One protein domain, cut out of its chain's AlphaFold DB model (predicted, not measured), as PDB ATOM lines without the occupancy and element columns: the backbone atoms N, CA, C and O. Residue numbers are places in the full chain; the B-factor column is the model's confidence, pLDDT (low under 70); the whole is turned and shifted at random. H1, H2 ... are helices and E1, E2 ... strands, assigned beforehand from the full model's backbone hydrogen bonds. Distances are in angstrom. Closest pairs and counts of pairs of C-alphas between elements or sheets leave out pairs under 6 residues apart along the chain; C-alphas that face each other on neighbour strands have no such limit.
ATOM      1  N   LEU A  50       1.895 -19.953  17.056       89.94
ATOM      2  CA  LEU A  50       2.379 -20.565  15.820       89.94
ATOM      3  C   LEU A  50       1.413 -20.228  14.679       89.94
ATOM      4  O   LEU A  50       0.196 -20.359  14.819       89.94
ATOM      5  N   LEU A  51       1.958 -19.839  13.530       92.62
ATOM      6  CA  LEU A  51       1.193 -19.617  12.306       92.62
ATOM      7  C   LEU A  51       1.805 -20.454  11.176       92.62
ATOM      8  O   LEU A  51       2.756 -20.014  10.532       92.62
ATOM      9  N   PRO A  52       1.314 -21.684  10.950       91.88
ATOM     10  CA  PRO A  52       1.766 -22.493   9.828       91.88
ATOM     11  C   PRO A  52       1.297 -21.886   8.501       91.88
ATOM     12  O   PRO A  52       0.093 -21.762   8.260       91.88
ATOM     13  N   GLU A  53       2.239 -21.563   7.621       93.56
ATOM     14  CA  GLU A  53       1.984 -21.064   6.266       93.56
ATOM     15  C   GLU A  53       2.712 -21.926   5.242       93.56
ATOM     16  O   GLU A  53       3.801 -22.437   5.507       93.56
ATOM     17  N   ASN A  54       2.099 -22.107   4.071       92.44
ATOM     18  CA  ASN A  54       2.569 -23.039   3.040       92.44
ATOM     19  C   ASN A  54       2.904 -24.426   3.620       92.44
ATOM     20  O   ASN A  54       3.879 -25.077   3.239       92.44
ATOM     21  N   PHE A  55       2.072 -24.879   4.558       89.50
ATOM     22  CA  PHE A  55       2.322 -26.069   5.354       89.50
ATOM     23  C   PHE A  55       1.671 -27.305   4.730       89.50
ATOM     24  O   PHE A  55       0.492 -27.314   4.381       89.50
ATOM     25  N   SER A  56       2.418 -28.394   4.632       90.31
ATOM     26  CA  SER A  56       1.855 -29.722   4.408       90.31
ATOM     27  C   SER A  56       2.734 -30.750   5.098       90.31
ATOM     28  O   SER A  56       3.920 -30.512   5.318       90.31
ATOM     29  N   MET A  57       2.154 -31.889   5.448       88.44
ATOM     30  CA  MET A  57       2.905 -32.991   6.034       88.44
ATOM     31  C   MET A  57       2.488 -34.308   5.410       88.44
ATOM     32  O   MET A  57       1.313 -34.523   5.106       88.44
ATOM     33  N   VAL A  58       3.455 -35.204   5.261       86.81
ATOM     34  CA  VAL A  58       3.234 -36.592   4.882       86.81
ATOM     35  C   VAL A  58       4.231 -37.478   5.621       86.81
ATOM     36  O   VAL A  58       5.419 -37.172   5.676       86.81
ATOM     37  N   LEU A  59       3.754 -38.573   6.212       86.88
ATOM     38  CA  LEU A  59       4.628 -39.593   6.784       86.88
ATOM     39  C   LEU A  59       5.215 -40.450   5.664       86.88
ATOM     40  O   LEU A  59       4.497 -41.209   5.010       86.88
ATOM     41  N   GLN A  60       6.524 -40.336   5.474       82.19
ATOM     42  CA  GLN A  60       7.287 -41.087   4.483       82.19
ATOM     43  C   GLN A  60       8.393 -41.903   5.152       82.19
ATOM     44  O   GLN A  60       8.688 -41.718   6.335       82.19
ATOM     45  N   GLY A  61       8.951 -42.857   4.411       76.44
ATOM     46  CA  GLY A  61      10.140 -43.586   4.839       76.44
ATOM     47  C   GLY A  61      11.312 -42.636   5.081       76.44
ATOM     48  O   GLY A  61      11.336 -41.524   4.555       76.44
ATOM     49  N   ALA A  62      12.282 -43.079   5.883       73.50
ATOM     50  CA  ALA A  62      13.483 -42.294   6.142       73.50
ATOM     51  C   ALA A  62      14.164 -41.922   4.817       73.50
ATOM     52  O   ALA A  62      14.471 -42.790   3.998       73.50
ATOM     53  N   ASN A  63      14.365 -40.624   4.617       67.50
ATOM     54  CA  ASN A  63      15.070 -40.078   3.476       67.50
ATOM     55  C   ASN A  63      15.999 -38.983   3.988       67.50
ATOM     56  O   ASN A  63      15.556 -37.877   4.302       67.50
ATOM     57  N   ASP A  64      17.278 -39.325   4.095       67.19
ATOM     58  CA  ASP A  64      18.307 -38.445   4.643       67.19
ATOM     59  C   ASP A  64      18.921 -37.522   3.573       67.19
ATOM     60  O   ASP A  64      19.866 -36.799   3.881       67.19
ATOM     61  N   ASP A  65      18.419 -37.534   2.326       69.50
ATOM     62  CA  ASP A  65      18.899 -36.679   1.231       69.50
ATOM     63  C   ASP A  65      17.999 -35.435   1.037       69.50
ATOM     64  O   ASP A  65      16.929 -35.529   0.415       69.50
ATOM     65  N   PRO A  66      18.446 -34.239   1.477       59.53
ATOM     66  CA  PRO A  66      17.675 -33.003   1.377       59.53
ATOM     67  C   PRO A  66      17.327 -32.590  -0.058       59.53
ATOM     68  O   PRO A  66      16.346 -31.875  -0.268       59.53
ATOM     69  N   ALA A  67      18.098 -33.029  -1.061       62.44
ATOM     70  CA  ALA A  67      17.862 -32.680  -2.464       62.44
ATOM     71  C   ALA A  67      16.628 -33.385  -3.051       62.44
ATOM     72  O   ALA A  67      16.065 -32.929  -4.047       62.44
ATOM     73  N   THR A  68      16.177 -34.474  -2.425       59.59
ATOM     74  CA  THR A  68      15.011 -35.249  -2.873       59.59
ATOM     75  C   THR A  68      13.718 -34.878  -2.140       59.59
ATOM     76  O   THR A  68      12.634 -35.172  -2.648       59.59
ATOM     77  N   TRP A  69      13.790 -34.142  -1.020       56.72
ATOM     78  CA  TRP A  69      12.616 -33.714  -0.241       56.72
ATOM     79  C   TRP A  69      11.631 -32.844  -1.024       56.72
ATOM     80  O   TRP A  69      10.435 -32.934  -0.781       56.72
ATOM     81  N   ALA A  70      12.085 -32.030  -1.983       52.75
ATOM     82  CA  ALA A  70      11.191 -31.176  -2.774       52.75
ATOM     83  C   ALA A  70      10.345 -31.960  -3.802       52.75
ATOM     84  O   ALA A  70       9.265 -31.510  -4.181       52.75
ATOM     85  N   ALA A  71      10.809 -33.136  -4.242       53.22
ATOM     86  CA  ALA A  71      10.082 -34.025  -5.155       53.22
ATOM     87  C   ALA A  71       9.245 -35.090  -4.414       53.22
ATOM     88  O   ALA A  71       8.342 -35.692  -4.998       53.22
ATOM     89  N   ALA A  72       9.533 -35.310  -3.129       63.38
ATOM     90  CA  ALA A  72       9.018 -36.413  -2.325       63.38
ATOM     91  C   ALA A  72       7.526 -36.348  -1.928       63.38
ATOM     92  O   ALA A  72       6.903 -37.408  -1.950       63.38
ATOM     93  N   PRO A  73       6.872 -35.202  -1.621       69.12
ATOM     94  CA  PRO A  73       5.542 -35.220  -0.997       69.12
ATOM     95  C   PRO A  73       4.456 -35.860  -1.872       69.12
ATOM     96  O   PRO A  73       3.442 -36.344  -1.372       69.12
ATOM     97  N   GLY A  74       4.654 -35.843  -3.194       72.25
ATOM     98  CA  GLY A  74       3.763 -36.477  -4.169       72.25
ATOM     99  C   GLY A  74       4.134 -37.911  -4.531       72.25
ATOM    100  O   GLY A  74       3.324 -38.601  -5.155       72.25
ATOM    101  N   ASP A  75       5.326 -38.369  -4.154       79.25
ATOM    102  CA  ASP A  75       5.811 -39.705  -4.466       79.25
ATOM    103  C   ASP A  75       5.247 -40.735  -3.481       79.25
ATOM    104  O   ASP A  75       5.778 -40.999  -2.401       79.25
ATOM    105  N   ARG A  76       4.157 -41.381  -3.898       79.56
ATOM    106  CA  ARG A  76       3.494 -42.430  -3.116       79.56
ATOM    107  C   ARG A  76       4.329 -43.700  -2.940       79.56
ATOM    108  O   ARG A  76       3.932 -44.566  -2.159       79.56
ATOM    109  N   THR A  77       5.457 -43.851  -3.637       78.31
ATOM    110  CA  THR A  77       6.377 -44.971  -3.389       78.31
ATOM    111  C   THR A  77       7.120 -44.814  -2.062       78.31
ATOM    112  O   THR A  77       7.531 -45.816  -1.481       78.31
ATOM    113  N   GLN A  78       7.199 -43.585  -1.539       80.31
ATOM    114  CA  GLN A  78       7.861 -43.256  -0.277       80.31
ATOM    115  C   GLN A  78       6.902 -43.201   0.920       80.31
ATOM    116  O   GLN A  78       7.359 -43.011   2.041       80.31
ATOM    117  N   ASP A  79       5.594 -43.426   0.727       81.19
ATOM    118  CA  ASP A  79       4.539 -43.454   1.765       81.19
ATOM    119  C   ASP A  79       4.649 -44.692   2.701       81.19
ATOM    120  O   ASP A  79       3.658 -45.351   3.032       81.19
ATOM    121  N   THR A  80       5.865 -45.058   3.101       78.94
ATOM    122  CA  THR A  80       6.181 -46.212   3.950       78.94
ATOM    123  C   THR A  80       6.353 -45.835   5.419       78.94
ATOM    124  O   THR A  80       6.433 -46.730   6.253       78.94
ATOM    125  N   GLY A  81       6.360 -44.541   5.758       84.88
ATOM    126  CA  GLY A  81       6.380 -44.062   7.140       84.88
ATOM    127  C   GLY A  81       5.107 -44.468   7.882       84.88
ATOM    128  O   GLY A  81       4.001 -44.329   7.345       84.88
ATOM    129  N   TYR A  82       5.257 -44.982   9.106       87.44
ATOM    130  CA  TYR A  82       4.146 -45.561   9.852       87.44
ATOM    131  C   TYR A  82       4.135 -45.237  11.341       87.44
ATOM    132  O   TYR A  82       5.165 -45.041  11.980       87.44
ATOM    133  N   ILE A  83       2.930 -45.273  11.901       90.38
ATOM    134  CA  ILE A  83       2.665 -45.372  13.330       90.38
ATOM    135  C   ILE A  83       2.227 -46.809  13.589       90.38
ATOM    136  O   ILE A  83       1.244 -47.277  13.013       90.38
ATOM    137  N   ARG A  84       2.951 -47.519  14.452       88.19
ATOM    138  CA  ARG A  84       2.614 -48.891  14.831       88.19
ATOM    139  C   ARG A  84       1.960 -48.906  16.204       88.19
ATOM    140  O   ARG A  84       2.574 -48.518  17.194       88.19
ATOM    141  N   ALA A  85       0.729 -49.386  16.258       85.12
ATOM    142  CA  ALA A  85       0.021 -49.657  17.493       85.12
ATOM    143  C   ALA A  85       0.030 -51.168  17.741       85.12
ATOM    144  O   ALA A  85      -0.517 -51.940  16.953       85.12
ATOM    145  N   ILE A  86       0.634 -51.583  18.857       77.25
ATOM    146  CA  ILE A  86       0.704 -52.988  19.273       77.25
ATOM    147  C   ILE A  86      -0.217 -53.188  20.480       77.25
ATOM    148  O   ILE A  86       0.189 -52.956  21.622       77.25
ATOM    149  N   PRO A  87      -1.471 -53.614  20.266       66.56
ATOM    150  CA  PRO A  87      -2.309 -54.132  21.334       66.56
ATOM    151  C   PRO A  87      -1.606 -55.264  22.091       66.56
ATOM    152  O   PRO A  87      -1.153 -56.248  21.502       66.56
ATOM    153  N   VAL A  88      -1.559 -55.172  23.420       61.59
ATOM    154  CA  VAL A  88      -0.983 -56.206  24.296       61.59
ATOM    155  C   VAL A  88      -1.906 -57.433  24.444       61.59
ATOM    156  O   VAL A  88      -2.230 -57.852  25.540       61.59
ATOM    157  N   GLY A  89      -2.305 -58.053  23.327       60.91
ATOM    158  CA  GLY A  89      -2.869 -59.410  23.236       60.91
ATOM    159  C   GLY A  89      -4.127 -59.762  24.049       60.91
ATOM    160  O   GLY A  89      -4.780 -58.887  24.612       60.91
ATOM    161  N   PRO A  90      -4.523 -61.054  24.069       58.81
ATOM    162  CA  PRO A  90      -5.661 -61.510  24.856       58.81
ATOM    163  C   PRO A  90      -5.373 -61.317  26.344       58.81
ATOM    164  O   PRO A  90      -4.533 -61.998  26.924       58.81
ATOM    165  N   LEU A  91      -6.099 -60.388  26.955       60.28
ATOM    166  CA  LEU A  91      -5.895 -59.950  28.335       60.28
ATOM    167  C   LEU A  91      -6.319 -60.997  29.385       60.28
ATOM    168  O   LEU A  91      -6.265 -60.723  30.584       60.28
ATOM    169  N   THR A  92      -6.803 -62.171  28.957       67.81
ATOM    170  CA  THR A  92      -7.321 -63.197  29.864       67.81
ATOM    171  C   THR A  92      -6.726 -64.580  29.579       67.81
ATOM    172  O   THR A  92      -6.554 -64.950  28.409       67.81
ATOM    173  N   PRO A  93      -6.431 -65.376  30.628       74.62
ATOM    174  CA  PRO A  93      -6.000 -66.765  30.483       74.62
ATOM    175  C   PRO A  93      -6.947 -67.605  29.618       74.62
ATOM    176  O   PRO A  93      -6.496 -68.486  28.895       74.62
ATOM    177  N   GLU A  94      -8.248 -67.306  29.632       78.75
ATOM    178  CA  GLU A  94      -9.263 -67.995  28.829       78.75
ATOM    179  C   GLU A  94      -9.085 -67.713  27.333       78.75
ATOM    180  O   GLU A  94      -9.121 -68.636  26.524       78.75
ATOM    181  N   ALA A  95      -8.843 -66.455  26.951       72.69
ATOM    182  CA  ALA A  95      -8.604 -66.088  25.557       72.69
ATOM    183  C   ALA A  95      -7.245 -66.611  25.057       72.69
ATOM    184  O   ALA A  95      -7.121 -67.025  23.902       72.69
ATOM    185  N   GLN A  96      -6.240 -66.679  25.936       71.56
ATOM    186  CA  GLN A  96      -4.967 -67.331  25.632       71.56
ATOM    187  C   GLN A  96      -5.129 -68.851  25.454       71.56
ATOM    188  O   GLN A  96      -4.586 -69.413  24.501       71.56
ATOM    189  N   ALA A  97      -5.910 -69.513  26.315       77.06
ATOM    190  CA  ALA A  97      -6.236 -70.935  26.203       77.06
ATOM    191  C   ALA A  97      -7.059 -71.250  24.942       77.06
ATOM    192  O   ALA A  97      -6.856 -72.292  24.323       77.06
ATOM    193  N   ALA A  98      -7.922 -70.323  24.513       79.44
ATOM    194  CA  ALA A  98      -8.664 -70.406  23.256       79.44
ATOM    195  C   ALA A  98      -7.798 -70.152  22.003       79.44
ATOM    196  O   ALA A  98      -8.289 -70.274  20.882       79.44
ATOM    197  N   GLY A  99      -6.515 -69.805  22.170       78.38
ATOM    198  CA  GLY A  99      -5.591 -69.567  21.063       78.38
ATOM    199  C   GLY A  99      -5.809 -68.236  20.339       78.38
ATOM    200  O   GLY A  99      -5.553 -68.159  19.140       78.38
ATOM    201  N   ALA A 100      -6.288 -67.196  21.029       80.81
ATOM    202  CA  ALA A 100      -6.492 -65.879  20.430       80.81
ATOM    203  C   ALA A 100      -5.168 -65.209  20.012       80.81
ATOM    204  O   ALA A 100      -4.172 -65.234  20.740       80.81
ATOM    205  N   GLY A 101      -5.179 -64.571  18.840       79.38
ATOM    206  CA  GLY A 101      -4.060 -63.776  18.337       79.38
ATOM    207  C   GLY A 101      -3.983 -62.393  18.967       79.38
ATOM    208  O   GLY A 101      -4.942 -61.907  19.568       79.38
ATOM    209  N   LYS A 102      -2.840 -61.731  18.794       81.62
ATOM    210  CA  LYS A 102      -2.675 -60.306  19.101       81.62
ATOM    211  C   LYS A 102      -2.962 -59.493  17.843       81.62
ATOM    212  O   LYS A 102      -2.523 -59.878  16.764       81.62
ATOM    213  N   ALA A 103      -3.682 -58.387  17.968       83.88
ATOM    214  CA  ALA A 103      -3.763 -57.433  16.868       83.88
ATOM    215  C   ALA A 103      -2.412 -56.710  16.726       83.88
ATOM    216  O   ALA A 103      -1.779 -56.399  17.733       83.88
ATOM    217  N   ASP A 104      -1.983 -56.461  15.494       85.62
ATOM    218  CA  ASP A 104      -0.815 -55.637  15.162       85.62
ATOM    219  C   ASP A 104      -1.262 -54.637  14.092       85.62
ATOM    220  O   ASP A 104      -1.642 -55.040  12.988       85.62
ATOM    221  N   LEU A 105      -1.341 -53.358  14.461       89.25
ATOM    222  CA  LEU A 105      -1.921 -52.306  13.630       89.25
ATOM    223  C   LEU A 105      -0.829 -51.351  13.166       89.25
ATOM    224  O   LEU A 105      -0.118 -50.751  13.971       89.25
ATOM    225  N   TYR A 106      -0.770 -51.139  11.862       89.38
ATOM    226  CA  TYR A 106       0.106 -50.167  11.232       89.38
ATOM    227  C   TYR A 106      -0.747 -49.107  10.548       89.38
ATOM    228  O   TYR A 106      -1.604 -49.441   9.735       89.38
ATOM    229  N   LEU A 107      -0.514 -47.839  10.873       91.25
ATOM    230  CA  LEU A 107      -1.100 -46.683  10.201       91.25
ATOM    231  C   LEU A 107      -0.017 -46.034   9.353       91.25
ATOM    232  O   LEU A 107       1.025 -45.661   9.879       91.25
ATOM    233  N   TYR A 108      -0.262 -45.878   8.064       88.56
ATOM    234  CA  TYR A 108       0.741 -45.474   7.093       88.56
ATOM    235  C   TYR A 108       0.351 -44.221   6.349       88.56
ATOM    236  O   TYR A 108      -0.837 -43.962   6.115       88.56
ATOM    237  N   GLY A 109       1.388 -43.512   5.892       84.31
ATOM    238  CA  GLY A 109       1.238 -42.418   4.950       84.31
ATOM    239  C   GLY A 109       0.177 -41.446   5.432       84.31
ATOM    240  O   GLY A 109      -0.718 -41.113   4.668       84.31
ATOM    241  N   LEU A 110       0.191 -41.062   6.711       90.88
ATOM    242  CA  LEU A 110      -0.658 -39.974   7.182       90.88
ATOM    243  C   LEU A 110      -0.230 -38.718   6.433       90.88
ATOM    244  O   LEU A 110       0.939 -38.353   6.478       90.88
ATOM    245  N   GLY A 111      -1.156 -38.079   5.731       91.00
ATOM    246  CA  GLY A 111      -0.907 -36.822   5.044       91.00
ATOM    247  C   GLY A 111      -1.962 -35.796   5.373       91.00
ATOM    248  O   GLY A 111      -3.139 -36.135   5.492       91.00
ATOM    249  N   ILE A 112      -1.508 -34.554   5.499       93.06
ATOM    250  CA  ILE A 112      -2.339 -33.376   5.693       93.06
ATOM    251  C   ILE A 112      -1.876 -32.313   4.697       93.06
ATOM    252  O   ILE A 112      -0.722 -31.883   4.723       93.06
ATOM    253  N   SER A 113      -2.783 -31.902   3.819       93.69
ATOM    254  CA  SER A 113      -2.596 -30.812   2.853       93.69
ATOM    255  C   SER A 113      -3.858 -29.959   2.782       93.69
ATOM    256  O   SER A 113      -4.852 -30.246   3.447       93.69
ATOM    257  N   GLN A 114      -3.874 -28.947   1.921       94.75
ATOM    258  CA  GLN A 114      -5.114 -28.272   1.562       94.75
ATOM    259  C   GLN A 114      -5.931 -29.140   0.590       94.75
ATOM    260  O   GLN A 114      -5.377 -29.889  -0.228       94.75
ATOM    261  N   SER A 115      -7.259 -29.043   0.652       94.38
ATOM    262  CA  SER A 115      -8.160 -29.564  -0.382       94.38
ATOM    263  C   SER A 115      -7.878 -28.896  -1.727       94.38
ATOM    264  O   SER A 115      -7.660 -27.689  -1.795       94.38
ATOM    265  N   LYS A 116      -7.939 -29.668  -2.818       92.38
ATOM    266  CA  LYS A 116      -7.774 -29.161  -4.191       92.38
ATOM    267  C   LYS A 116      -8.924 -28.236  -4.598       92.38
ATOM    268  O   LYS A 116      -8.735 -27.312  -5.384       92.38
ATOM    269  N   ARG A 117     -10.125 -28.503  -4.083       93.88
ATOM    270  CA  ARG A 117     -11.304 -27.659  -4.282       93.88
ATOM    271  C   ARG A 117     -11.291 -26.522  -3.277       93.88
ATOM    272  O   ARG A 117     -10.939 -26.751  -2.122       93.88
ATOM    273  N   ALA A 118     -11.712 -25.334  -3.708       92.81
ATOM    274  CA  ALA A 118     -11.935 -24.194  -2.820       92.81
ATOM    275  C   ALA A 118     -12.941 -24.538  -1.705       92.81
ATOM    276  O   ALA A 118     -13.711 -25.497  -1.823       92.81
ATOM    277  N   TYR A 119     -12.935 -23.764  -0.619       92.94
ATOM    278  CA  TYR A 119     -13.887 -23.950   0.475       92.94
ATOM    279  C   TYR A 119     -15.331 -23.856  -0.047       92.94
ATOM    280  O   TYR A 119     -15.635 -23.041  -0.917       92.94
ATOM    281  N   GLY A 120     -16.208 -24.746   0.424       89.44
ATOM    282  CA  GLY A 120     -17.609 -24.827  -0.016       89.44
ATOM    283  C   GLY A 120     -17.841 -25.380  -1.431       89.44
ATOM    284  O   GLY A 120     -18.976 -25.711  -1.767       89.44
ATOM    285  N   ALA A 121     -16.804 -25.539  -2.260       92.56
ATOM    286  CA  ALA A 121     -16.966 -26.036  -3.623       92.56
ATOM    287  C   ALA A 121     -17.308 -27.536  -3.668       92.56
ATOM    288  O   ALA A 121     -16.861 -28.332  -2.834       92.56
ATOM    289  N   ALA A 122     -18.081 -27.916  -4.689       93.31
ATOM    290  CA  ALA A 122     -18.484 -29.295  -4.933       93.31
ATOM    291  C   ALA A 122     -17.273 -30.211  -5.188       93.31
ATOM    292  O   ALA A 122     -16.328 -29.829  -5.886       93.31
ATOM    293  N   ARG A 123     -17.334 -31.431  -4.648       93.12
ATOM    294  CA  ARG A 123     -16.310 -32.475  -4.775       93.12
ATOM    295  C   ARG A 123     -16.831 -33.703  -5.500       93.12
ATOM    296  O   ARG A 123     -17.990 -34.088  -5.343       93.12
ATOM    297  N   ASP A 124     -15.933 -34.364  -6.218       92.00
ATOM    298  CA  ASP A 124     -16.190 -35.628  -6.906       92.00
ATOM    299  C   ASP A 124     -15.129 -36.697  -6.578       92.00
ATOM    300  O   ASP A 124     -14.222 -36.489  -5.768       92.00
ATOM    301  N   ALA A 125     -15.254 -37.872  -7.201       88.75
ATOM    302  CA  ALA A 125     -14.381 -39.018  -6.951       88.75
ATOM    303  C   ALA A 125     -12.902 -38.774  -7.271       88.75
ATOM    304  O   ALA A 125     -12.044 -39.492  -6.758       88.75
ATOM    305  N   THR A 126     -12.573 -37.764  -8.077       90.31
ATOM    306  CA  THR A 126     -11.181 -37.378  -8.336       90.31
ATOM    307  C   THR A 126     -10.577 -36.597  -7.169       90.31
ATOM    308  O   THR A 126      -9.366 -36.663  -6.947       90.31
ATOM    309  N   ASP A 127     -11.416 -35.925  -6.378       92.00
ATOM    310  CA  ASP A 127     -11.012 -35.207  -5.176       92.00
ATOM    311  C   ASP A 127     -10.866 -36.203  -4.018       92.00
ATOM    312  O   ASP A 127      -9.749 -36.550  -3.635       92.00
ATOM    313  N   TYR A 128     -11.960 -36.787  -3.525       91.06
ATOM    314  CA  TYR A 128     -11.937 -37.699  -2.367       91.06
ATOM    315  C   TYR A 128     -11.416 -39.120  -2.675       91.06
ATOM    316  O   TYR A 128     -11.418 -39.990  -1.803       91.06
ATOM    317  N   GLY A 129     -10.965 -39.384  -3.905       87.56
ATOM    318  CA  GLY A 129     -10.268 -40.621  -4.282       87.56
ATOM    319  C   GLY A 129      -8.750 -40.575  -4.076       87.56
ATOM    320  O   GLY A 129      -8.095 -41.615  -4.087       87.56
ATOM    321  N   THR A 130      -8.175 -39.387  -3.878       86.31
ATOM    322  CA  THR A 130      -6.733 -39.202  -3.656       86.31
ATOM    323  C   THR A 130      -6.441 -38.926  -2.183       86.31
ATOM    324  O   THR A 130      -7.232 -38.285  -1.502       86.31
ATOM    325  N   ARG A 131      -5.305 -39.415  -1.668       86.31
ATOM    326  CA  ARG A 131      -4.946 -39.313  -0.239       86.31
ATOM    327  C   ARG A 131      -4.453 -37.918   0.166       86.31
ATOM    328  O   ARG A 131      -4.763 -37.450   1.252       86.31
ATOM    329  N   PHE A 132      -3.662 -37.285  -0.694       89.75
ATOM    330  CA  PHE A 132      -2.867 -36.095  -0.389       89.75
ATOM    331  C   PHE A 132      -2.682 -35.255  -1.655       89.75
ATOM    332  O   PHE A 132      -2.626 -35.817  -2.752       89.75
ATOM    333  N   ASN A 133      -2.582 -33.931  -1.509       87.88
ATOM    334  CA  ASN A 133      -2.349 -33.009  -2.620       87.88
ATOM    335  C   ASN A 133      -0.942 -32.394  -2.509       87.88
ATOM    336  O   ASN A 133      -0.773 -31.402  -1.803       87.88
ATOM    337  N   PRO A 134       0.064 -32.920  -3.229       81.19
ATOM    338  CA  PRO A 134       1.451 -32.472  -3.076       81.19
ATOM    339  C   PRO A 134       1.720 -31.057  -3.578       81.19
ATOM    340  O   PRO A 134       2.635 -30.399  -3.103       81.19
ATOM    341  N   ASN A 135       0.897 -30.573  -4.507       85.00
ATOM    342  CA  ASN A 135       1.034 -29.242  -5.097       85.00
ATOM    343  C   ASN A 135       0.096 -28.215  -4.448       85.00
ATOM    344  O   ASN A 135      -0.122 -27.152  -5.020       85.00
ATOM    345  N   ASN A 136      -0.530 -28.558  -3.318       89.75
ATOM    346  CA  ASN A 136      -1.477 -27.678  -2.647       89.75
ATOM    347  C   ASN A 136      -1.257 -27.696  -1.126       89.75
ATOM    348  O   ASN A 136      -2.034 -28.319  -0.389       89.75
ATOM    349  N   PRO A 137      -0.161 -27.076  -0.649       91.62
ATOM    350  CA  PRO A 137       0.038 -26.878   0.776       91.62
ATOM    351  C   PRO A 137      -1.042 -25.953   1.344       91.62
ATOM    352  O   PRO A 137      -1.693 -25.204   0.621       91.62
ATOM    353  N   ILE A 138      -1.232 -26.012   2.656       94.50
ATOM    354  CA  ILE A 138      -2.133 -25.133   3.394       94.50
ATOM    355  C   ILE A 138      -1.550 -23.735   3.334       94.50
ATOM    356  O   ILE A 138      -0.488 -23.482   3.900       94.50
ATOM    357  N   THR A 139      -2.244 -22.846   2.625       95.38
ATOM    358  CA  THR A 139      -1.753 -21.486   2.372       95.38
ATOM    359  C   THR A 139      -1.495 -20.754   3.687       95.38
ATOM    360  O   THR A 139      -0.392 -20.267   3.913       95.38
ATOM    361  N   SER A 140      -2.486 -20.749   4.582       94.75
ATOM    362  CA  SER A 140      -2.346 -20.256   5.950       94.75
ATOM    363  C   SER A 140      -3.278 -21.024   6.888       94.75
ATOM    364  O   SER A 140      -4.447 -21.258   6.561       94.75
ATOM    365  N   TRP A 141      -2.760 -21.457   8.039       93.88
ATOM    366  CA  TRP A 141      -3.514 -22.198   9.052       93.88
ATOM    367  C   TRP A 141      -3.740 -21.373  10.320       93.88
ATOM    368  O   TRP A 141      -3.317 -21.749  11.413       93.88
ATOM    369  N   GLY A 142      -4.438 -20.255  10.162       91.00
ATOM    370  CA  GLY A 142      -4.710 -19.283  11.219       91.00
ATOM    371  C   GLY A 142      -4.486 -17.865  10.707       91.00
ATOM    372  O   GLY A 142      -4.310 -17.662   9.510       91.00
ATOM    373  N   SER A 143      -4.485 -16.891  11.607       90.44
ATOM    374  CA  SER A 143      -4.008 -15.528  11.342       90.44
ATOM    375  C   SER A 143      -3.210 -15.015  12.541       90.44
ATOM    376  O   SER A 143      -3.096 -15.712  13.549       90.44
ATOM    377  N   ALA A 144      -2.672 -13.798  12.461       88.56
ATOM    378  CA  ALA A 144      -2.024 -13.166  13.610       88.56
ATOM    379  C   ALA A 144      -3.001 -12.954  14.786       88.56
ATOM    380  O   ALA A 144      -2.620 -13.083  15.945       88.56
ATOM    381  N   LYS A 213      -7.283 -31.494   3.692       95.81
ATOM    382  CA  LYS A 213      -7.348 -32.861   3.220       95.81
ATOM    383  C   LYS A 213      -6.487 -33.729   4.110       95.81
ATOM    384  O   LYS A 213      -5.285 -33.504   4.210       95.81
ATOM    385  N   LEU A 214      -7.116 -34.721   4.720       95.19
ATOM    386  CA  LEU A 214      -6.462 -35.741   5.517       95.19
ATOM    387  C   LEU A 214      -6.579 -37.080   4.802       95.19
ATOM    388  O   LEU A 214      -7.647 -37.444   4.314       95.19
ATOM    389  N   GLY A 215      -5.496 -37.842   4.770       93.25
ATOM    390  CA  GLY A 215      -5.542 -39.181   4.214       93.25
ATOM    391  C   GLY A 215      -4.492 -40.094   4.815       93.25
ATOM    392  O   GLY A 215      -3.332 -39.711   4.946       93.25
ATOM    393  N   LEU A 216      -4.899 -41.317   5.137       92.00
ATOM    394  CA  LEU A 216      -4.035 -42.392   5.618       92.00
ATOM    395  C   LEU A 216      -4.587 -43.748   5.180       92.00
ATOM    396  O   LEU A 216      -5.724 -43.867   4.718       92.00
ATOM    397  N   TRP A 217      -3.791 -44.790   5.351       91.19
ATOM    398  CA  TRP A 217      -4.258 -46.164   5.220       91.19
ATOM    399  C   TRP A 217      -3.673 -47.017   6.340       91.19
ATOM    400  O   TRP A 217      -2.741 -46.605   7.025       91.19
ATOM    401  N   ALA A 218      -4.276 -48.170   6.585       91.31
ATOM    402  CA  ALA A 218      -3.974 -49.007   7.724       91.31
ATOM    403  C   ALA A 218      -3.927 -50.479   7.331       91.31
ATOM    404  O   ALA A 218      -4.756 -50.930   6.541       91.31
ATOM    405  N   ASP A 219      -3.007 -51.216   7.946       90.94
ATOM    406  CA  ASP A 219      -2.977 -52.674   7.950       90.94
ATOM    407  C   ASP A 219      -3.159 -53.184   9.375       90.94
ATOM    408  O   ASP A 219      -2.364 -52.868  10.257       90.94
ATOM    409  N   ALA A 220      -4.179 -54.007   9.588       90.19
ATOM    410  CA  ALA A 220      -4.388 -54.737  10.826       90.19
ATOM    411  C   ALA A 220      -4.136 -56.227  10.586       90.19
ATOM    412  O   ALA A 220      -4.839 -56.866   9.797       90.19
ATOM    413  N   PHE A 221      -3.152 -56.779  11.289       88.12
ATOM    414  CA  PHE A 221      -2.800 -58.193  11.249       88.12
ATOM    415  C   PHE A 221      -3.242 -58.917  12.514       88.12
ATOM    416  O   PHE A 221      -3.290 -58.340  13.603       88.12
ATOM    417  N   VAL A 222      -3.503 -60.215  12.366       86.81
ATOM    418  CA  VAL A 222      -3.616 -61.137  13.497       86.81
ATOM    419  C   VAL A 222      -2.281 -61.846  13.668       86.81
ATOM    420  O   VAL A 222      -1.852 -62.602  12.800       86.81
ATOM    421  N   ARG A 223      -1.629 -61.606  14.798       83.69
ATOM    422  CA  ARG A 223      -0.308 -62.127  15.122       83.69
ATOM    423  C   ARG A 223      -0.382 -63.280  16.118       83.69
ATOM    424  O   ARG A 223      -1.137 -63.221  17.090       83.69
ATOM    425  N   ASP A 224       0.447 -64.298  15.916       83.44
ATOM    426  CA  ASP A 224       0.645 -65.375  16.879       83.44
ATOM    427  C   ASP A 224       1.459 -64.868  18.086       83.44
ATOM    428  O   ASP A 224       2.627 -64.491  17.934       83.44
ATOM    429  N   PRO A 225       0.880 -64.854  19.303       79.56
ATOM    430  CA  PRO A 225       1.590 -64.437  20.509       79.56
ATOM    431  C   PRO A 225       2.781 -65.336  20.871       79.56
ATOM    432  O   PRO A 225       3.611 -64.916  21.676       79.56
ATOM    433  N   LYS A 226       2.851 -66.566  20.345       79.25
ATOM    434  CA  LYS A 226       3.907 -67.551  20.637       79.25
ATOM    435  C   LYS A 226       5.147 -67.358  19.769       79.25
ATOM    436  O   LYS A 226       6.195 -67.918  20.081       79.25
ATOM    437  N   VAL A 227       5.033 -66.592  18.686       82.19
ATOM    438  CA  VAL A 227       6.119 -66.361  17.736       82.19
ATOM    439  C   VAL A 227       6.761 -65.003  18.021       82.19
ATOM    440  O   VAL A 227       6.087 -63.971  18.132       82.19
ATOM    441  N   MET A 228       8.089 -65.008  18.155       81.12
ATOM    442  CA  MET A 228       8.876 -63.786  18.316       81.12
ATOM    443  C   MET A 228       8.681 -62.862  17.110       81.12
ATOM    444  O   MET A 228       8.431 -63.313  15.997       81.12
ATOM    445  N   GLU A 229       8.780 -61.556  17.348       82.25
ATOM    446  CA  GLU A 229       8.655 -60.566  16.283       82.25
ATOM    447  C   GLU A 229       9.783 -60.684  15.270       82.25
ATOM    448  O   GLU A 229      10.947 -60.800  15.645       82.25
ATOM    449  N   ASN A 230       9.429 -60.556  13.997       82.25
ATOM    450  CA  ASN A 230      10.359 -60.331  12.915       82.25
ATOM    451  C   ASN A 230       9.849 -59.191  12.017       82.25
ATOM    452  O   ASN A 230       8.868 -59.336  11.290       82.25
ATOM    453  N   LEU A 231      10.535 -58.048  12.066       78.62
ATOM    454  CA  LEU A 231      10.237 -56.872  11.235       78.62
ATOM    455  C   LEU A 231      10.938 -56.889   9.873       78.62
ATOM    456  O   LEU A 231      10.778 -55.955   9.101       78.62
ATOM    457  N   THR A 232      11.697 -57.942   9.568       76.69
ATOM    458  CA  THR A 232      12.377 -58.111   8.272       76.69
ATOM    459  C   THR A 232      11.692 -59.131   7.369       76.69
ATOM    460  O   THR A 232      12.000 -59.215   6.183       76.69
ATOM    461  N   ALA A 233      10.775 -59.932   7.921       72.44
ATOM    462  CA  ALA A 233      10.029 -60.931   7.175       72.44
ATOM    463  C   ALA A 233       8.684 -61.221   7.842       72.44
ATOM    464  O   ALA A 233       8.591 -61.393   9.055       72.44
ATOM    465  N   THR A 234       7.640 -61.364   7.030       70.88
ATOM    466  CA  THR A 234       6.280 -61.619   7.523       70.88
ATOM    467  C   THR A 234       6.052 -63.041   8.037       70.88
ATOM    468  O   THR A 234       5.151 -63.219   8.844       70.88
ATOM    469  N   GLY A 235       6.878 -64.012   7.619       72.19
ATOM    470  CA  GLY A 235       7.070 -65.351   8.211       72.19
ATOM    471  C   GLY A 235       5.859 -66.065   8.840       72.19
ATOM    472  O   GLY A 235       4.716 -65.896   8.432       72.19
ATOM    473  N   THR A 236       6.130 -66.887   9.861       81.06
ATOM    474  CA  THR A 236       5.115 -67.629  10.637       81.06
ATOM    475  C   THR A 236       4.455 -66.782  11.730       81.06
ATOM    476  O   THR A 236       3.548 -67.257  12.408       81.06
ATOM    477  N   GLN A 237       4.887 -65.531  11.938       85.62
ATOM    478  CA  GLN A 237       4.369 -64.691  13.027       85.62
ATOM    479  C   GLN A 237       2.897 -64.306  12.844       85.62
ATOM    480  O   GLN A 237       2.242 -63.950  13.816       85.62
ATOM    481  N   PHE A 238       2.363 -64.400  11.626       87.38
ATOM    482  CA  PHE A 238       0.953 -64.142  11.327       87.38
ATOM    483  C   PHE A 238       0.153 -65.423  11.027       87.38
ATOM    484  O   PHE A 238      -1.041 -65.355  10.754       87.38
ATOM    485  N   ASP A 239       0.772 -66.602  11.133       85.56
ATOM    486  CA  ASP A 239       0.149 -67.910  10.886       85.56
ATOM    487  C   ASP A 239      -0.525 -68.473  12.152       85.56
ATOM    488  O   ASP A 239      -0.283 -69.608  12.581       85.56
ATOM    489  N   LEU A 240      -1.388 -67.670  12.786       82.69
ATOM    490  CA  LEU A 240      -2.091 -68.091  13.997       82.69
ATOM    491  C   LEU A 240      -2.943 -69.343  13.719       82.69
ATOM    492  O   LEU A 240      -3.946 -69.311  13.000       82.69
ATOM    493  N   GLY A 241      -2.568 -70.452  14.359       78.12
ATOM    494  CA  GLY A 241      -3.278 -71.723  14.254       78.12
ATOM    495  C   GLY A 241      -2.978 -72.520  12.980       78.12
ATOM    496  O   GLY A 241      -3.813 -73.344  12.604       78.12
ATOM    497  N   GLY A 242      -1.840 -72.279  12.322       79.88
ATOM    498  CA  GLY A 242      -1.302 -73.117  11.244       79.88
ATOM    499  C   GLY A 242      -0.796 -72.323  10.037       79.88
ATOM    500  O   GLY A 242      -1.218 -71.191   9.812       79.88
ATOM    501  N   ALA A 243       0.086 -72.942   9.246       80.75
ATOM    502  CA  ALA A 243       0.670 -72.331   8.052       80.75
ATOM    503  C   ALA A 243      -0.405 -71.879   7.045       80.75
ATOM    504  O   ALA A 243      -1.341 -72.627   6.753       80.75
ATOM    505  N   GLY A 244      -0.256 -70.669   6.496       77.00
ATOM    506  CA  GLY A 244      -1.160 -70.119   5.481       77.00
ATOM    507  C   GLY A 244      -2.471 -69.553   6.032       77.00
ATOM    508  O   GLY A 244      -3.402 -69.323   5.264       77.00
ATOM    509  N   ARG A 245      -2.565 -69.326   7.348       79.38
ATOM    510  CA  ARG A 245      -3.750 -68.738   8.003       79.38
ATOM    511  C   ARG A 245      -3.626 -67.241   8.278       79.38
ATOM    512  O   ARG A 245      -4.467 -66.683   8.984       79.38
ATOM    513  N   ALA A 246      -2.609 -66.597   7.719       81.81
ATOM    514  CA  ALA A 246      -2.446 -65.157   7.787       81.81
ATOM    515  C   ALA A 246      -3.696 -64.401   7.317       81.81
ATOM    516  O   ALA A 246      -4.181 -64.594   6.202       81.81
ATOM    517  N   ASN A 247      -4.175 -63.493   8.168       82.44
ATOM    518  CA  ASN A 247      -5.282 -62.593   7.868       82.44
ATOM    519  C   ASN A 247      -4.829 -61.145   8.035       82.44
ATOM    520  O   ASN A 247      -4.169 -60.798   9.020       82.44
ATOM    521  N   ARG A 248      -5.239 -60.306   7.084       87.31
ATOM    522  CA  ARG A 248      -5.024 -58.862   7.112       87.31
ATOM    523  C   ARG A 248      -6.320 -58.150   6.769       87.31
ATOM    524  O   ARG A 248      -6.928 -58.442   5.742       87.31
ATOM    525  N   MET A 249      -6.688 -57.171   7.584       89.69
ATOM    526  CA  MET A 249      -7.647 -56.146   7.191       89.69
ATOM    527  C   MET A 249      -6.865 -54.912   6.760       89.69
ATOM    528  O   MET A 249      -6.081 -54.374   7.540       89.69
ATOM    529  N   ARG A 250      -7.073 -54.478   5.519       91.12
ATOM    530  CA  ARG A 250      -6.498 -53.245   4.991       91.12
ATOM    531  C   ARG A 250      -7.608 -52.222   4.802       91.12
ATOM    532  O   ARG A 250      -8.649 -52.549   4.239       91.12
ATOM    533  N   ALA A 251      -7.380 -51.003   5.271       92.69
ATOM    534  CA  ALA A 251      -8.344 -49.915   5.182       92.69
ATOM    535  C   ALA A 251      -7.673 -48.617   4.733       92.69
ATOM    536  O   ALA A 251      -6.495 -48.394   4.989       92.69
ATOM    537  N   GLN A 252      -8.431 -47.735   4.098       93.12
ATOM    538  CA  GLN A 252      -8.041 -46.363   3.802       93.12
ATOM    539  C   GLN A 252      -9.061 -45.417   4.404       93.12
ATOM    540  O   GLN A 252     -10.255 -45.685   4.338       93.12
ATOM    541  N   VAL A 253      -8.579 -44.297   4.933       95.06
ATOM    542  CA  VAL A 253      -9.413 -43.171   5.339       95.06
ATOM    543  C   VAL A 253      -8.947 -41.944   4.572       95.06
ATOM    544  O   VAL A 253      -7.772 -41.585   4.633       95.06
ATOM    545  N   ILE A 254      -9.861 -41.307   3.847       95.69
ATOM    546  CA  ILE A 254      -9.644 -40.008   3.202       95.69
ATOM    547  C   ILE A 254     -10.744 -39.076   3.681       95.69
ATOM    548  O   ILE A 254     -11.911 -39.439   3.635       95.69
ATOM    549  N   TRP A 255     -10.384 -37.874   4.104       97.12
ATOM    550  CA  TRP A 255     -11.324 -36.809   4.404       97.12
ATOM    551  C   TRP A 255     -10.899 -35.558   3.650       97.12
ATOM    552  O   TRP A 255      -9.868 -34.959   3.948       97.12
ATOM    553  N   ASP A 256     -11.683 -35.189   2.642       96.62
ATOM    554  CA  ASP A 256     -11.454 -33.997   1.829       96.62
ATOM    555  C   ASP A 256     -12.500 -32.933   2.187       96.62
ATOM    556  O   ASP A 256     -13.694 -33.183   2.029       96.62
ATOM    557  N   GLY A 257     -12.049 -31.773   2.678       95.56
ATOM    558  CA  GLY A 257     -12.904 -30.730   3.261       95.56
ATOM    559  C   GLY A 257     -13.027 -30.819   4.783       95.56
ATOM    560  O   GLY A 257     -14.115 -30.616   5.313       95.56
ATOM    561  N   LEU A 258     -11.942 -31.176   5.473       95.88
ATOM    562  CA  LEU A 258     -11.842 -31.219   6.937       95.88
ATOM    563  C   LEU A 258     -11.419 -29.847   7.494       95.88
ATOM    564  O   LEU A 258     -10.549 -29.190   6.938       95.88
ATOM    565  N   GLY A 259     -11.938 -29.455   8.649       94.81
ATOM    566  CA  GLY A 259     -11.433 -28.359   9.472       94.81
ATOM    567  C   GLY A 259     -11.319 -28.800  10.927       94.81
ATOM    568  O   GLY A 259     -12.202 -29.490  11.433       94.81
ATOM    569  N   MET A 409     -15.831 -37.679   3.914       96.88
ATOM    570  CA  MET A 409     -15.001 -38.685   4.563       96.88
ATOM    571  C   MET A 409     -15.330 -40.050   3.963       96.88
ATOM    572  O   MET A 409     -16.483 -40.469   3.918       96.88
ATOM    573  N   ARG A 410     -14.307 -40.754   3.506       95.75
ATOM    574  CA  ARG A 410     -14.406 -42.034   2.826       95.75
ATOM    575  C   ARG A 410     -13.553 -43.066   3.544       95.75
ATOM    576  O   ARG A 410     -12.369 -42.826   3.785       95.75
ATOM    577  N   LEU A 411     -14.153 -44.213   3.846       95.81
ATOM    578  CA  LEU A 411     -13.486 -45.381   4.398       95.81
ATOM    579  C   LEU A 411     -13.569 -46.523   3.387       95.81
ATOM    580  O   LEU A 411     -14.663 -46.984   3.074       95.81
ATOM    581  N   SER A 412     -12.428 -46.996   2.899       94.81
ATOM    582  CA  SER A 412     -12.357 -47.981   1.807       94.81
ATOM    583  C   SER A 412     -11.561 -49.203   2.230       94.81
ATOM    584  O   SER A 412     -10.639 -49.090   3.035       94.81
ATOM    585  N   THR A 413     -11.864 -50.362   1.653       93.44
ATOM    586  CA  THR A 413     -11.118 -51.611   1.906       93.44
ATOM    587  C   THR A 413     -10.642 -52.292   0.628       93.44
ATOM    588  O   THR A 413      -9.722 -53.108   0.666       93.44
ATOM    589  N   LYS A 414     -11.221 -51.939  -0.523       91.69
ATOM    590  CA  LYS A 414     -10.921 -52.566  -1.805       91.69
ATOM    591  C   LYS A 414      -9.721 -51.910  -2.480       91.69
ATOM    592  O   LYS A 414      -9.766 -50.748  -2.887       91.69
ATOM    593  N   GLU A 415      -8.669 -52.694  -2.666       89.88
ATOM    594  CA  GLU A 415      -7.516 -52.319  -3.483       89.88
ATOM    595  C   GLU A 415      -7.857 -52.376  -4.984       89.88
ATOM    596  O   GLU A 415      -8.684 -53.180  -5.415       89.88
ATOM    597  N   THR A 416      -7.198 -51.554  -5.804       89.44
ATOM    598  CA  THR A 416      -7.307 -51.659  -7.276       89.44
ATOM    599  C   THR A 416      -6.607 -52.903  -7.820       89.44
ATOM    600  O   THR A 416      -6.991 -53.428  -8.861       89.44
ATOM    601  N   THR A 417      -5.578 -53.376  -7.113       85.94
ATOM    602  CA  THR A 417      -4.813 -54.586  -7.418       85.94
ATOM    603  C   THR A 417      -4.639 -55.380  -6.132       85.94
ATOM    604  O   THR A 417      -4.217 -54.823  -5.121       85.94
ATOM    605  N   ASN A 418      -4.941 -56.678  -6.167       80.31
ATOM    606  CA  ASN A 418      -4.824 -57.545  -4.996       80.31
ATOM    607  C   ASN A 418      -3.356 -57.696  -4.585       80.31
ATOM    608  O   ASN A 418      -2.581 -58.372  -5.266       80.31
ATOM    609  N   THR A 419      -2.977 -57.096  -3.459       81.81
ATOM    610  CA  THR A 419      -1.659 -57.325  -2.861       81.81
ATOM    611  C   THR A 419      -1.652 -58.634  -2.068       81.81
ATOM    612  O   THR A 419      -2.689 -59.095  -1.590       81.81
ATOM    613  N   ALA A 420      -0.482 -59.260  -1.909       81.06
ATOM    614  CA  ALA A 420      -0.359 -60.467  -1.091       81.06
ATOM    615  C   ALA A 420      -0.837 -60.205   0.352       81.06
ATOM    616  O   ALA A 420      -0.581 -59.128   0.892       81.06
ATOM    617  N   LEU A 421      -1.465 -61.204   0.992       82.38
ATOM    618  CA  LEU A 421      -2.038 -61.113   2.351       82.38
ATOM    619  C   LEU A 421      -1.060 -60.531   3.382       82.38
ATOM    620  O   LEU A 421      -1.446 -59.735   4.230       82.38
ATOM    621  N   LEU A 422       0.214 -60.903   3.272       81.81
ATOM    622  CA  LEU A 422       1.285 -60.445   4.152       81.81
ATOM    623  C   LEU A 422       2.033 -59.210   3.626       81.81
ATOM    624  O   LEU A 422       2.836 -58.628   4.340       81.81
ATOM    625  N   GLY A 423       1.793 -58.779   2.388       81.38
ATOM    626  CA  GLY A 423       2.514 -57.666   1.772       81.38
ATOM    627  C   GLY A 423       2.211 -56.332   2.453       81.38
ATOM    628  O   GLY A 423       1.160 -55.743   2.209       81.38
ATOM    629  N   THR A 424       3.127 -55.842   3.283       82.00
ATOM    630  CA  THR A 424       3.010 -54.544   3.955       82.00
ATOM    631  C   THR A 424       4.325 -53.762   3.866       82.00
ATOM    632  O   THR A 424       5.384 -54.341   4.142       82.00
ATOM    633  N   PRO A 425       4.275 -52.470   3.494       80.88
ATOM    634  CA  PRO A 425       5.441 -51.598   3.440       80.88
ATOM    635  C   PRO A 425       6.325 -51.574   4.694       80.88
ATOM    636  O   PRO A 425       7.533 -51.429   4.536       80.88
ATOM    637  N   ALA A 426       5.797 -51.763   5.916       77.25
ATOM    638  CA  ALA A 426       6.648 -51.743   7.119       77.25
ATOM    639  C   ALA A 426       7.583 -52.948   7.262       77.25
ATOM    640  O   ALA A 426       8.602 -52.816   7.932       77.25
ATOM    641  N   ILE A 427       7.228 -54.117   6.715       78.19
ATOM    642  CA  ILE A 427       7.974 -55.367   6.961       78.19
ATOM    643  C   ILE A 427       8.753 -55.792   5.716       78.19
ATOM    644  O   ILE A 427       9.932 -56.117   5.804       78.19
ATOM    645  N   ASN A 428       8.103 -55.779   4.549       73.81
ATOM    646  CA  ASN A 428       8.689 -56.285   3.302       73.81
ATOM    647  C   ASN A 428       9.118 -55.156   2.344       73.81
ATOM    648  O   ASN A 428       9.534 -55.437   1.220       73.81
ATOM    649  N   GLY A 429       8.980 -53.889   2.756       73.00
ATOM    650  CA  GLY A 429       9.100 -52.738   1.861       73.00
ATOM    651  C   GLY A 429       8.001 -52.703   0.787       73.00
ATOM    652  O   GLY A 429       7.042 -53.478   0.818       73.00
ATOM    653  N   GLY A 430       8.131 -51.785  -0.172       75.56
ATOM    654  CA  GLY A 430       7.210 -51.638  -1.306       75.56
ATOM    655  C   GLY A 430       6.372 -50.357  -1.275       75.56
ATOM    656  O   GLY A 430       6.453 -49.563  -0.343       75.56
ATOM    657  N   ALA A 431       5.580 -50.150  -2.331       77.38
ATOM    658  CA  ALA A 431       4.779 -48.940  -2.515       77.38
ATOM    659  C   ALA A 431       3.479 -48.959  -1.693       77.38
ATOM    660  O   ALA A 431       2.922 -50.023  -1.406       77.38
ATOM    661  N   ALA A 432       2.959 -47.773  -1.366       81.38
ATOM    662  CA  ALA A 432       1.664 -47.662  -0.712       81.38
ATOM    663  C   ALA A 432       0.523 -48.200  -1.601       81.38
ATOM    664  O   ALA A 432       0.504 -47.949  -2.811       81.38
ATOM    665  N   PRO A 433      -0.473 -48.882  -1.010       85.50
ATOM    666  CA  PRO A 433      -1.613 -49.406  -1.738       85.50
ATOM    667  C   PRO A 433      -2.459 -48.296  -2.370       85.50
ATOM    668  O   PRO A 433      -2.588 -47.162  -1.875       85.50
ATOM    669  N   THR A 434      -3.078 -48.659  -3.486       87.25
ATOM    670  CA  THR A 434      -4.062 -47.858  -4.206       87.25
ATOM    671  C   THR A 434      -5.423 -48.522  -4.079       87.25
ATOM    672  O   THR A 434      -5.584 -49.712  -4.353       87.25
ATOM    673  N   PHE A 435      -6.412 -47.745  -3.658       91.25
ATOM    674  CA  PHE A 435      -7.776 -48.215  -3.460       91.25
ATOM    675  C   PHE A 435      -8.624 -47.858  -4.675       91.25
ATOM    676  O   PHE A 435      -8.324 -46.887  -5.375       91.25
ATOM    677  N   ASP A 436      -9.665 -48.651  -4.931       91.56
ATOM    678  CA  ASP A 436     -10.731 -48.293  -5.874       91.56
ATOM    679  C   ASP A 436     -11.195 -46.857  -5.562       91.56
ATOM    680  O   ASP A 436     -11.118 -46.444  -4.409       91.56
ATOM    681  N   SER A 437     -11.614 -46.045  -6.528       88.06
ATOM    682  CA  SER A 437     -12.052 -44.662  -6.258       88.06
ATOM    683  C   SER A 437     -13.537 -44.554  -5.878       88.06
ATOM    684  O   SER A 437     -13.983 -43.495  -5.434       88.06
ATOM    685  N   THR A 438     -14.293 -45.643  -6.024       88.62
ATOM    686  CA  THR A 438     -15.763 -45.683  -5.927       88.62
ATOM    687  C   THR A 438     -16.300 -46.660  -4.874       88.62
ATOM    688  O   THR A 438     -17.507 -46.752  -4.669       88.62
ATOM    689  N   GLU A 439     -15.428 -47.398  -4.189       92.31
ATOM    690  CA  GLU A 439     -15.809 -48.340  -3.128       92.31
ATOM    691  C   GLU A 439     -15.842 -47.685  -1.736       92.31
ATOM    692  O   GLU A 439     -15.252 -46.630  -1.508       92.31
ATOM    693  N   GLY A 440     -16.500 -48.326  -0.778       94.06
ATOM    694  CA  GLY A 440     -16.349 -48.005   0.637       94.06
ATOM    695  C   GLY A 440     -17.542 -47.280   1.244       94.06
ATOM    696  O   GLY A 440     -18.577 -47.084   0.609       94.06
ATOM    697  N   LEU A 441     -17.391 -46.911   2.509       96.56
ATOM    698  CA  LEU A 441     -18.340 -46.122   3.278       96.56
ATOM    699  C   LEU A 441     -18.038 -44.635   3.085       96.56
ATOM    700  O   LEU A 441     -16.923 -44.185   3.339       96.56
ATOM    701  N   TYR A 442     -19.045 -43.878   2.680       97.25
ATOM    702  CA  TYR A 442     -18.995 -42.438   2.491       97.25
ATOM    703  C   TYR A 442     -19.832 -41.768   3.572       97.25
ATOM    704  O   TYR A 442     -21.006 -42.088   3.753       97.25
ATOM    705  N   LEU A 443     -19.217 -40.823   4.270       97.56
ATOM    706  CA  LEU A 443     -19.861 -39.909   5.194       97.56
ATOM    707  C   LEU A 443     -19.774 -38.517   4.563       97.56
ATOM    708  O   LEU A 443     -18.683 -37.974   4.375       97.56
ATOM    709  N   TYR A 444     -20.921 -37.959   4.198       96.56
ATOM    710  CA  TYR A 444     -21.031 -36.633   3.596       96.56
ATOM    711  C   TYR A 444     -21.161 -35.576   4.682       96.56
ATOM    712  O   TYR A 444     -21.953 -35.742   5.605       96.56
ATOM    713  N   ASN A 445     -20.370 -34.511   4.579       95.56
ATOM    714  CA  ASN A 445     -20.309 -33.412   5.539       95.56
ATOM    715  C   ASN A 445     -20.355 -33.838   7.032       95.56
ATOM    716  O   ASN A 445     -21.185 -33.324   7.786       95.56
TER     717      ASN A 445
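This is residues 50 to 144, 213 to 259 and 409 to 445 of the 817 residues of an uncharacterized protein of Acinetobacter junii (UniProt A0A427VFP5). With little regular structure, this is one twisted antiparallel sheet, E2-E3-E5-E6-E7-E8, with loops such as residues 429 to 440 over one face; residues 64 to 69 stick out. E1 and E4 pair antiparallel near one end of E3. Of 179 printed residues, 62 are in two named helices and eight strands, mostly strand. It is only just compact, close to loose: radius of gyration of the C-alphas 18.6 A, spans 58 by 40 by 35 A.

Find E1, residues 53 to 55, from C-alpha 53 at (1.984, -21.064, 6.266). Then come E2, 82 to 85; H1, 93 to 97; E3, 102 to 114, 36.6 A; E4, 138 to 140; E5, 213 to 223, 32.4 A; E6, 248 to 258, 28.5 A; E7, 409 to 412; H2, 425 to 428; E8, 441 to 444, ending at (-21.031, -36.633, 3.596).

Within hydrogen-bond range find N 106 and O 219 for E3 and E5, 2.8 A, and N 218 and O 251 for the hairpin E5 and E6, 2.7 A. H2 only grazes the sheet; H1 is not on it.

Cuts leave C-alpha gaps of 22.9 A, 144 to 213, and 12.0 A, 259 to 409. Residues 63 to 73 and 87 to 92 have pLDDT under 70.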